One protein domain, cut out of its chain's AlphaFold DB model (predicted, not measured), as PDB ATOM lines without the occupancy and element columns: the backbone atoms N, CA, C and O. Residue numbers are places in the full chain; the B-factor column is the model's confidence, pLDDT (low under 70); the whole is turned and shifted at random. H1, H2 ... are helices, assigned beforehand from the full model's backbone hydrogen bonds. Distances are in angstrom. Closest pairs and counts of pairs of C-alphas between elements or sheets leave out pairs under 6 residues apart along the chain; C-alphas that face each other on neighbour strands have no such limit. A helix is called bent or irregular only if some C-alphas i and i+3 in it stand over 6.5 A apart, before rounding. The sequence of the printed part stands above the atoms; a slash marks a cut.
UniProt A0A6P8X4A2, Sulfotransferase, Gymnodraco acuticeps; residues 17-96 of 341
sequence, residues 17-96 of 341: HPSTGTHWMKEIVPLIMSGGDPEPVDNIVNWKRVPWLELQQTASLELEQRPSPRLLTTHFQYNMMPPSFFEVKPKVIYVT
ATOM      1  N   HIS A  17     118.606 181.570 124.956       39.75
ATOM      2  CA  HIS A  17     118.474 180.716 126.138       39.75
ATOM      3  C   HIS A  17     118.454 179.252 125.668       39.75
ATOM      4  O   HIS A  17     117.511 178.872 124.971       39.75
ATOM      5  N   PRO A  18     119.463 178.415 125.976       34.22
ATOM      6  CA  PRO A  18     119.507 177.060 125.443       34.22
ATOM      7  C   PRO A  18     118.310 176.249 125.954       34.22
ATOM      8  O   PRO A  18     118.143 176.020 127.160       34.22
ATOM      9  N   SER A  19     117.482 175.817 125.001       43.75
ATOM     10  CA  SER A  19     116.419 174.831 125.172       43.75
ATOM     11  C   SER A  19     116.969 173.557 125.825       43.75
ATOM     12  O   SER A  19     118.157 173.246 125.727       43.75
ATOM     13  N   THR A  20     116.107 172.865 126.580       51.94
ATOM     14  CA  THR A  20     116.476 171.812 127.542       51.94
ATOM     15  C   THR A  20     117.487 170.808 126.979       51.94
ATOM     16  O   THR A  20     117.372 170.400 125.829       51.94
ATOM     17  N   GLY A  21     118.469 170.372 127.784       56.66
ATOM     18  CA  GLY A  21     119.510 169.415 127.360       56.66
ATOM     19  C   GLY A  21     118.960 168.117 126.747       56.66
ATOM     20  O   GLY A  21     119.619 167.471 125.941       56.66
ATOM     21  N   THR A  22     117.706 167.784 127.044       61.50
ATOM     22  CA  THR A  22     116.953 166.726 126.377       61.50
ATOM     23  C   THR A  22     116.764 166.966 124.876       61.50
ATOM     24  O   THR A  22     116.921 166.027 124.110       61.50
ATOM     25  N   HIS A  23     116.482 168.194 124.423       69.31
ATOM     26  CA  HIS A  23     116.400 168.513 122.989       69.31
ATOM     27  C   HIS A  23     117.732 168.243 122.291       69.31
ATOM     28  O   HIS A  23     117.747 167.609 121.246       69.31
ATOM     29  N   TRP A  24     118.846 168.624 122.917       72.69
ATOM     30  CA  TRP A  24     120.182 168.348 122.391       72.69
ATOM     31  C   TRP A  24     120.448 166.849 122.279       72.69
ATOM     32  O   TRP A  24     120.913 166.391 121.244       72.69
ATOM     33  N   MET A  25     120.089 166.055 123.292       77.38
ATOM     34  CA  MET A  25     120.244 164.597 123.210       77.38
ATOM     35  C   MET A  25     119.327 163.961 122.164       77.38
ATOM     36  O   MET A  25     119.730 163.007 121.502       77.38
ATOM     37  N   LYS A  26     118.128 164.517 121.954       77.88
ATOM     38  CA  LYS A  26     117.229 164.105 120.868       77.88
ATOM     39  C   LYS A  26     117.774 164.431 119.474       77.88
ATOM     40  O   LYS A  26     117.243 163.880 118.513       77.88
ATOM     41  N   GLU A  27     118.803 165.267 119.353       81.88
ATOM     42  CA  GLU A  27     119.544 165.518 118.107       81.88
ATOM     43  C   GLU A  27     120.836 164.689 118.027       81.88
ATOM     44  O   GLU A  27     121.070 163.974 117.056       81.88
ATOM     45  N   ILE A  28     121.650 164.715 119.084       83.25
ATOM     46  CA  ILE A  28     122.973 164.077 119.130       83.25
ATOM     47  C   ILE A  28     122.870 162.552 119.031       83.25
ATOM     48  O   ILE A  28     123.623 161.931 118.284       83.25
ATOM     49  N   VAL A  29     121.959 161.926 119.783       82.31
ATOM     50  CA  VAL A  29     121.891 160.459 119.852       82.31
ATOM     51  C   VAL A  29     121.460 159.847 118.510       82.31
ATOM     52  O   VAL A  29     122.132 158.913 118.072       82.31
ATOM     53  N   PRO A  30     120.434 160.363 117.801       85.38
ATOM     54  CA  PRO A  30     120.134 159.910 116.441       85.38
ATOM     55  C   PRO A  30     121.301 160.056 115.460       85.38
ATOM     56  O   PRO A  30     121.559 159.108 114.727       85.38
ATOM     57  N   LEU A  31     122.039 161.176 115.487       86.12
ATOM     58  CA  LEU A  31     123.216 161.375 114.626       86.12
ATOM     59  C   LEU A  31     124.316 160.349 114.908       86.12
ATOM     60  O   LEU A  31     124.938 159.829 113.989       86.12
ATOM     61  N   ILE A  32     124.555 160.014 116.177       86.56
ATOM     62  CA  ILE A  32     125.516 158.960 116.534       86.56
ATOM     63  C   ILE A  32     125.057 157.609 115.969       86.56
ATOM     64  O   ILE A  32     125.867 156.851 115.438       86.56
ATOM     65  N   MET A  33     123.762 157.305 116.063       83.00
ATOM     66  CA  MET A  33     123.202 156.036 115.592       83.00
ATOM     67  C   MET A  33     123.167 155.903 114.071       83.00
ATOM     68  O   MET A  33     123.257 154.785 113.570       83.00
ATOM     69  N   SER A  34     123.061 157.016 113.346       87.50
ATOM     70  CA  SER A  34     123.115 157.057 111.883       87.50
ATOM     71  C   SER A  34     124.544 157.168 111.333       87.50
ATOM     72  O   SER A  34     124.731 157.323 110.132       87.50
ATOM     73  N   GLY A  35     125.574 157.103 112.187       89.31
ATOM     74  CA  GLY A  35     126.967 157.258 111.758       89.31
ATOM     75  C   GLY A  35     127.313 158.677 111.291       89.31
ATOM     76  O   GLY A  35     128.259 158.856 110.530       89.31
ATOM     77  N   GLY A  36     126.559 159.679 111.746       87.19
ATOM     78  CA  GLY A  36     126.718 161.088 111.393       87.19
ATOM     79  C   GLY A  36     125.843 161.555 110.231       87.19
ATOM     80  O   GLY A  36     125.943 162.719 109.855       87.19
ATOM     81  N   ASP A  37     124.993 160.690 109.673       89.69
ATOM     82  CA  ASP A  37     124.043 161.062 108.622       89.69
ATOM     83  C   ASP A  37     122.905 161.941 109.192       89.69
ATOM     84  O   ASP A  37     122.185 161.484 110.092       89.69
ATOM     85  N   PRO A  38     122.735 163.193 108.717       88.81
ATOM     86  CA  PRO A  38     121.719 164.114 109.221       88.81
ATOM     87  C   PRO A  38     120.308 163.836 108.688       88.81
ATOM     88  O   PRO A  38     119.349 164.361 109.251       88.81
ATOM     89  N   GLU A  39     120.146 162.992 107.664       89.75
ATOM     90  CA  GLU A  39     118.865 162.749 106.984       89.75
ATOM     91  C   GLU A  39     117.702 162.406 107.949       89.75
ATOM     92  O   GLU A  39     116.641 163.037 107.860       89.75
ATOM     93  N   PRO A  40     117.871 161.530 108.967       81.75
ATOM     94  CA  PRO A  40     116.812 161.246 109.940       81.75
ATOM     95  C   PRO A  40     116.498 162.427 110.864       81.75
ATOM     96  O   PRO A  40     115.386 162.534 111.389       81.75
ATOM     97  N   VAL A  41     117.484 163.287 111.118       84.12
ATOM     98  CA  VAL A  41     117.327 164.460 111.973       84.12
ATOM     99  C   VAL A  41     116.592 165.583 111.245       84.12
ATOM    100  O   VAL A  41     115.684 166.185 111.825       84.12
ATOM    101  N   ASP A  42     116.922 165.790 109.974       87.69
ATOM    102  CA  ASP A  42     116.367 166.851 109.136       87.69
ATOM    103  C   ASP A  42     114.923 166.554 108.705       87.69
ATOM    104  O   ASP A  42     114.087 167.458 108.646       87.69
ATOM    105  N   ASN A  43     114.602 165.280 108.452       88.62
ATOM    106  CA  ASN A  43     113.321 164.889 107.857       88.62
ATOM    107  C   ASN A  43     112.280 164.380 108.870       88.62
ATOM    108  O   ASN A  43     111.085 164.341 108.563       88.62
ATOM    109  N   ILE A  44     112.689 163.987 110.084       85.00
ATOM    110  CA  ILE A  44     111.780 163.431 111.101       85.00
ATOM    111  C   ILE A  44     111.750 164.340 112.324       85.00
ATOM    112  O   ILE A  44     112.722 164.438 113.065       85.00
ATOM    113  N   VAL A  45     110.586 164.933 112.600       80.38
ATOM    114  CA  VAL A  45     110.379 165.785 113.781       80.38
ATOM    115  C   VAL A  45     110.749 165.071 115.090       80.38
ATOM    116  O   VAL A  45     110.456 163.888 115.288       80.38
ATOM    117  N   ASN A  46     111.362 165.815 116.014       73.44
ATOM    118  CA  ASN A  46     112.006 165.273 117.215       73.44
ATOM    119  C   ASN A  46     111.102 164.375 118.085       73.44
ATOM    120  O   ASN A  46     111.562 163.364 118.608       73.44
ATOM    121  N   TRP A  47     109.815 164.694 118.215       71.25
ATOM    122  CA  TRP A  47     108.848 163.947 119.016       71.25
ATOM    123  C   TRP A  47     108.367 162.669 118.324       71.25
ATOM    124  O   TRP A  47     107.912 161.761 119.008       71.25
ATOM    125  N   LYS A  48     108.509 162.550 116.996       80.56
ATOM    126  CA  LYS A  48     108.337 161.270 116.289       80.56
ATOM    127  C   LYS A  48     109.605 160.433 116.350       80.56
ATOM    128  O   LYS A  48     109.506 159.216 116.489       80.56
ATOM    129  N   ARG A  49     110.772 161.069 116.246       85.88
ATOM    130  CA  ARG A  49     112.088 160.415 116.230       85.88
ATOM    131  C   ARG A  49     112.457 159.827 117.592       85.88
ATOM    132  O   ARG A  49     112.776 158.647 117.677       85.88
ATOM    133  N   VAL A  50     112.338 160.630 118.650       82.69
ATOM    134  CA  VAL A  50     112.594 160.247 120.045       82.69
ATOM    135  C   VAL A  50     111.390 160.669 120.910       82.69
ATOM    136  O   VAL A  50     111.392 161.750 121.516       82.69
ATOM    137  N   PRO A  51     110.312 159.867 120.926       79.31
ATOM    138  CA  PRO A  51     109.075 160.219 121.614       79.31
ATOM    139  C   PRO A  51     109.205 160.209 123.137       79.31
ATOM    140  O   PRO A  51     110.096 159.572 123.703       79.31
ATOM    141  N   TRP A  52     108.300 160.939 123.792       69.81
ATOM    142  CA  TRP A  52     108.163 160.972 125.249       69.81
ATOM    143  C   TRP A  52     107.219 159.865 125.714       69.81
ATOM    144  O   TRP A  52     106.061 159.857 125.305       69.81
ATOM    145  N   LEU A  53     107.682 158.948 126.558       70.94
ATOM    146  CA  LEU A  53     106.926 157.755 126.953       70.94
ATOM    147  C   LEU A  53     105.569 158.089 127.599       70.94
ATOM    148  O   LEU A  53     104.575 157.424 127.335       70.94
ATOM    149  N   GLU A  54     105.528 159.148 128.397       63.41
ATOM    150  CA  GLU A  54     104.382 159.588 129.195       63.41
ATOM    151  C   GLU A  54     103.342 160.430 128.432       63.41
ATOM    152  O   GLU A  54     102.314 160.797 129.001       63.41
ATOM    153  N   LEU A  55     103.574 160.760 127.157       63.00
ATOM    154  CA  LEU A  55     102.599 161.516 126.364       63.00
ATOM    155  C   LEU A  55     101.606 160.579 125.678       63.00
ATOM    156  O   LEU A  55     101.992 159.642 124.986       63.00
ATOM    157  N   GLN A  56     100.313 160.900 125.764       63.28
ATOM    158  CA  GLN A  56      99.238 160.125 125.127       63.28
ATOM    159  C   GLN A  56      99.435 159.963 123.605       63.28
ATOM    160  O   GLN A  56      99.071 158.944 123.026       63.28
ATOM    161  N   GLN A  57     100.068 160.944 122.958       66.06
ATOM    162  CA  GLN A  57     100.394 160.928 121.525       66.06
ATOM    163  C   GLN A  57     101.462 159.889 121.156       66.06
ATOM    164  O   GLN A  57     101.627 159.570 119.986       66.06
ATOM    165  N   THR A  58     102.195 159.351 122.130       65.75
ATOM    166  CA  THR A  58     103.198 158.308 121.897       65.75
ATOM    167  C   THR A  58     102.557 156.946 121.653       65.75
ATOM    168  O   THR A  58     103.108 156.139 120.906       65.75
ATOM    169  N   ALA A  59     101.354 156.712 122.188       67.62
ATOM    170  CA  ALA A  59     100.602 155.481 121.951       67.62
ATOM    171  C   ALA A  59     100.240 155.286 120.465       67.62
ATOM    172  O   ALA A  59     100.174 154.155 119.994       67.62
ATOM    173  N   SER A  60     100.076 156.371 119.700       69.38
ATOM    174  CA  SER A  60      99.778 156.314 118.261       69.38
ATOM    175  C   SER A  60     101.015 156.151 117.365       69.38
ATOM    176  O   SER A  60     100.882 156.135 116.144       69.38
ATOM    177  N   LEU A  61     102.220 156.031 117.938       72.75
ATOM    178  CA  LEU A  61     103.477 155.892 117.188       72.75
ATOM    179  C   LEU A  61     103.920 154.440 116.961       72.75
ATOM    180  O   LEU A  61     105.019 154.238 116.433       72.75
ATOM    181  N   GLU A  62     103.107 153.467 117.387       78.62
ATOM    182  CA  GLU A  62     103.313 152.022 117.191       78.62
ATOM    183  C   GLU A  62     104.755 151.581 117.501       78.62
ATOM    184  O   GLU A  62     105.431 150.924 116.709       78.62
ATOM    185  N   LEU A  63     105.262 151.984 118.673       74.19
ATOM    186  CA  LEU A  63     106.673 151.825 119.048       74.19
ATOM    187  C   LEU A  63     107.171 150.376 118.972       74.19
ATOM    188  O   LEU A  63     108.350 150.146 118.706       74.19
ATOM    189  N   GLU A  64     106.284 149.409 119.188       74.25
ATOM    190  CA  GLU A  64     106.583 147.978 119.120       74.25
ATOM    191  C   GLU A  64     106.928 147.494 117.710       74.25
ATOM    192  O   GLU A  64     107.690 146.538 117.572       74.25
ATOM    193  N   GLN A  65     106.445 148.185 116.675       80.88
ATOM    194  CA  GLN A  65     106.727 147.869 115.275       80.88
ATOM    195  C   GLN A  65     108.023 148.522 114.776       80.88
ATOM    196  O   GLN A  65     108.522 148.193 113.700       80.88
ATOM    197  N   ARG A  66     108.609 149.446 115.552       81.12
ATOM    198  CA  ARG A  66     109.844 150.132 115.159       81.12
ATOM    199  C   ARG A  66     111.055 149.194 115.233       81.12
ATOM    200  O   ARG A  66     111.175 148.433 116.206       81.12
ATOM    201  N   PRO A  67     111.991 149.289 114.269       77.75
ATOM    202  CA  PRO A  67     113.224 148.512 114.299       77.75
ATOM    203  C   PRO A  67     114.093 148.891 115.508       77.75
ATOM    204  O   PRO A  67     114.036 150.011 116.020       77.75
ATOM    205  N   SER A  68     114.889 147.933 115.978       78.38
ATOM    206  CA  SER A  68     115.901 148.161 117.014       78.38
ATOM    207  C   SER A  68     117.150 148.818 116.400       78.38
ATOM    208  O   SER A  68     117.522 148.424 115.293       78.38
ATOM    209  N   PRO A  69     117.825 149.762 117.090       83.31
ATOM    210  CA  PRO A  69     117.567 150.215 118.461       83.31
ATOM    211  C   PRO A  69     116.555 151.367 118.521       83.31
ATOM    212  O   PRO A  69     116.602 152.302 117.726       83.31
ATOM    213  N   ARG A  70     115.646 151.320 119.504       85.44
ATOM    214  CA  ARG A  70     114.605 152.339 119.700       85.44
ATOM    215  C   ARG A  70     115.095 153.419 120.655       85.44
ATOM    216  O   ARG A  70     115.571 153.111 121.745       85.44
ATOM    217  N   LEU A  71     114.920 154.677 120.266       84.25
ATOM    218  CA  LEU A  71     115.193 155.824 121.122       84.25
ATOM    219  C   LEU A  71     113.903 156.323 121.756       84.25
ATOM    220  O   LEU A  71     112.945 156.637 121.053       84.25
ATOM    221  N   LEU A  72     113.902 156.418 123.081       82.88
ATOM    222  CA  LEU A  72     112.785 156.918 123.874       82.88
ATOM    223  C   LEU A  72     113.298 157.960 124.865       82.88
ATOM    224  O   LEU A  72     114.471 157.971 125.237       82.88
ATOM    225  N   THR A  73     112.420 158.855 125.289       76.19
ATOM    226  CA  THR A  73     112.693 159.813 126.360       76.19
ATOM    227  C   THR A  73     111.582 159.729 127.387       76.19
ATOM    228  O   THR A  73     110.437 159.475 127.034       76.19
ATOM    229  N   THR A  74     111.906 159.948 128.654       68.12
ATOM    230  CA  THR A  74     110.904 160.035 129.710       68.12
ATOM    231  C   THR A  74     111.364 160.967 130.821       68.12
ATOM    232  O   THR A  74     112.569 161.162 131.003       68.12
ATOM    233  N   HIS A  75     110.412 161.551 131.546       65.19
ATOM    234  CA  HIS A  75     110.652 162.174 132.848       65.19
ATOM    235  C   HIS A  75     110.567 161.177 134.016       65.19
ATOM    236  O   HIS A  75     110.825 161.567 135.155       65.19
ATOM    237  N   PHE A  76     110.204 159.911 133.770       53.94
ATOM    238  CA  PHE A  76     110.159 158.898 134.819       53.94
ATOM    239  C   PHE A  76     111.540 158.648 135.413       53.94
ATOM    240  O   PHE A  76     112.559 158.600 134.721       53.94
ATOM    241  N   GLN A  77     111.553 158.481 136.732       50.81
ATOM    242  CA  GLN A  77     112.737 158.031 137.439       50.81
ATOM    243  C   GLN A  77     113.015 156.571 137.076       50.81
ATOM    244  O   GLN A  77     112.101 155.810 136.762       50.81
ATOM    245  N   TYR A  78     114.286 156.173 137.132       60.59
ATOM    246  CA  TYR A  78     114.717 154.826 136.751       60.59
ATOM    247  C   TYR A  78     113.938 153.723 137.487       60.59
ATOM    248  O   TYR A  78     113.543 152.741 136.872       60.59
ATOM    249  N   ASN A  79     113.646 153.924 138.773       61.94
ATOM    250  CA  ASN A  79     112.869 153.014 139.620       61.94
ATOM    251  C   ASN A  79     111.354 153.000 139.331       61.94
ATOM    252  O   ASN A  79     110.667 152.091 139.780       61.94
ATOM    253  N   MET A  80     110.826 153.979 138.591       60.72
ATOM    254  CA  MET A  80     109.414 154.040 138.188       60.72
ATOM    255  C   MET A  80     109.155 153.344 136.845       60.72
ATOM    256  O   MET A  80     108.026 153.336 136.354       60.72
ATOM    257  N   MET A  81     110.196 152.794 136.218       75.25
ATOM    258  CA  MET A  81     110.063 152.108 134.941       75.25
ATOM    259  C   MET A  81     109.297 150.784 135.097       75.25
ATOM    260  O   MET A  81     109.399 150.126 136.134       75.25
ATOM    261  N   PRO A  82     108.520 150.361 134.083       75.88
ATOM    262  CA  PRO A  82     107.771 149.110 134.156       75.88
ATOM    263  C   PRO A  82     108.717 147.902 134.265       75.88
ATOM    264  O   PRO A  82     109.817 147.959 133.720       75.88
ATOM    265  N   PRO A  83     108.302 146.772 134.869       79.00
ATOM    266  CA  PRO A  83     109.152 145.583 135.031       79.00
ATOM    267  C   PRO A  83     109.872 145.126 133.750       79.00
ATOM    268  O   PRO A  83     111.062 144.819 133.777       79.00
ATOM    269  N   SER A  84     109.185 145.193 132.605       77.69
ATOM    270  CA  SER A  84     109.733 144.852 131.285       77.69
ATOM    271  C   SER A  84     110.954 145.689 130.880       77.69
ATOM    272  O   SER A  84     111.810 145.224 130.128       77.69
ATOM    273  N   PHE A  85     111.089 146.913 131.397       78.06
ATOM    274  CA  PHE A  85     112.272 147.748 131.193       78.06
ATOM    275  C   PHE A  85     113.526 147.110 131.806       78.06
ATOM    276  O   PHE A  85     114.584 147.101 131.176       78.06
ATOM    277  N   PHE A  86     113.410 146.530 133.003       77.62
ATOM    278  CA  PHE A  86     114.532 145.900 133.702       77.62
ATOM    279  C   PHE A  86     114.898 144.530 133.124       77.62
ATOM    280  O   PHE A  86     116.054 144.116 133.209       77.62
ATOM    281  N   GLU A  87     113.946 143.849 132.484       80.19
ATOM    282  CA  GLU A  87     114.195 142.595 131.764       80.19
ATOM    283  C   GLU A  87     115.037 142.822 130.501       80.19
ATOM    284  O   GLU A  87     115.998 142.095 130.247       80.19
ATOM    285  N   VAL A  88     114.712 143.867 129.729       77.25
ATOM    286  CA  VAL A  88     115.377 144.184 128.451       77.25
ATOM    287  C   VAL A  88     116.725 144.897 128.649       77.25
ATOM    288  O   VAL A  88     117.558 144.887 127.743       77.25
ATOM    289  N   LYS A  89     116.969 145.485 129.831       77.38
ATOM    290  CA  LYS A  89     118.227 146.160 130.220       77.38
ATOM    291  C   LYS A  89     118.723 147.177 129.172       77.38
ATOM    292  O   LYS A  89     119.839 147.046 128.657       77.38
ATOM    293  N   PRO A  90     117.909 148.187 128.810       80.88
ATOM    294  CA  PRO A  90     118.297 149.172 127.809       80.88
ATOM    295  C   PRO A  90     119.459 150.049 128.295       80.88
ATOM    296  O   PRO A  90     119.699 150.213 129.490       80.88
ATOM    297  N   LYS A  91     120.162 150.680 127.349       80.75
ATOM    298  CA  LYS A  91     121.149 151.719 127.671       80.75
ATOM    299  C   LYS A  91     120.424 153.009 128.052       80.75
ATOM    300  O   LYS A  91     119.619 153.510 127.271       80.75
ATOM    301  N   VAL A  92     120.743 153.558 129.222       77.31
ATOM    302  CA  VAL A  92     120.124 154.780 129.752       77.31
ATOM    303  C   VAL A  92     121.137 155.918 129.736       77.31
ATOM    304  O   VAL A  92     122.244 155.779 130.249       77.31
ATOM    305  N   ILE A  93     120.750 157.054 129.155       70.81
ATOM    306  CA  ILE A  93     121.528 158.296 129.196       70.81
ATOM    307  C   ILE A  93     120.783 159.266 130.106       70.81
ATOM    308  O   ILE A  93     119.677 159.696 129.785       70.81
ATOM    309  N   TYR A  94     121.394 159.613 131.236       61.72
ATOM    310  CA  TYR A  94     120.824 160.567 132.179       61.72
ATOM    311  C   TYR A  94     121.381 161.970 131.915       61.72
ATOM    312  O   TYR A  94     122.594 162.182 131.952       61.72
ATOM    313  N   VAL A  95     120.500 162.935 131.637       53.75
ATOM    314  CA  VAL A  95     120.891 164.324 131.361       53.75
ATOM    315  C   VAL A  95     120.721 165.154 132.624       53.75
ATOM    316  O   VAL A  95     119.608 165.516 132.999       53.75
ATOM    317  N   THR A  96     121.833 165.496 133.266       48.81
ATOM    318  CA  THR A  96     121.854 166.475 134.356       48.81
ATOM    319  C   THR A  96     122.185 167.862 133.818       48.81
ATOM    320  O   THR A  96     122.806 168.020 132.767       48.81
TER     321      THR A  96
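AT A GLANCE: This is residues 17 to 96 of the 341 residues of the protein "Sulfotransferase" of Gymnodraco acuticeps (UniProt A0A6P8X4A2). A cluster of three helices, H1 with the short H2 and H3 packed on it, makes one end of the domain, and H5 lies far from it at the other end. A long loop, residues 62 to 82, runs from H4 through the middle to H5; residues 79 to 85 stick out, and the last residues fold back toward H1. The printed part has 80 residues, with five named helices in the order H1, H2, H3, H4, H5 and no named strand. Its class is all helix, though 34 of the 80 residues, under half, are in named elements. The whole is compact, with a radius of gyration of the C-alphas of 13.0 A and spans of 34 by 32 by 25 A.

HOW THE PARTS SIT: H1, residues 21 to 33, touches H2, residues 39 to 43, with its residues 27 to 31 alone; the closest C-alphas are those of Glu 27 and Val 41, 6.6 A apart. H1 also touches H3, residues 46 to 49, with its residues 23 to 27 alone; the closest C-alphas are those of Lys 26 and Asn 46, 6.5 A apart. H2 and H3 are close but not clearly touching, the closest C-alphas being those of Val 41 and Arg 49 at 7.9 A. H3 and H4, residues 56 to 61, are also close but not clearly touching, the closest C-alphas being those of Lys 48 and Leu 61 at 7.3 A. H4 is apart from H1 and H2. H5, residues 83 to 88, is apart from the other four helices. Every O i to N i+4 pair is within hydrogen-bond range in H2 and H5, against 8 of 9 in H1 and 0 of 2 in H4, where 2 of 3 O i to N i+3 pairs are within range; H3 is too short for an i+4 pair.

IN THESE COORDINATES: H1 has 13 residues, begins at C-alpha 21 at (119.510, 169.415, 127.360) and is 18.2 A long from first to last C-alpha. It is neither bent nor irregular, but only just: C-alphas 26 and 29 are 6.0 A apart. H2 measures 6.0 A, H3 5.0 A and H4 9.9 A. H5 measures 9.2 A and ends at C-alpha 88 at (115.377, 144.184, 128.451).

THE WHOLE: The two C-alphas farthest apart, those of His 17 and Glu 87, are 38.8 A apart. The printed part has no cut. The links from H1 to H2 and from H2 to H3 are tight, that from H3 to H4 is short, and that from H4 to H5, with 21 residues, is long. The mean pLDDT of the printed part is 73.9; residues 17 to 23, 52, 54 to 60, 74 to 80 and 94 to 96 are under 70.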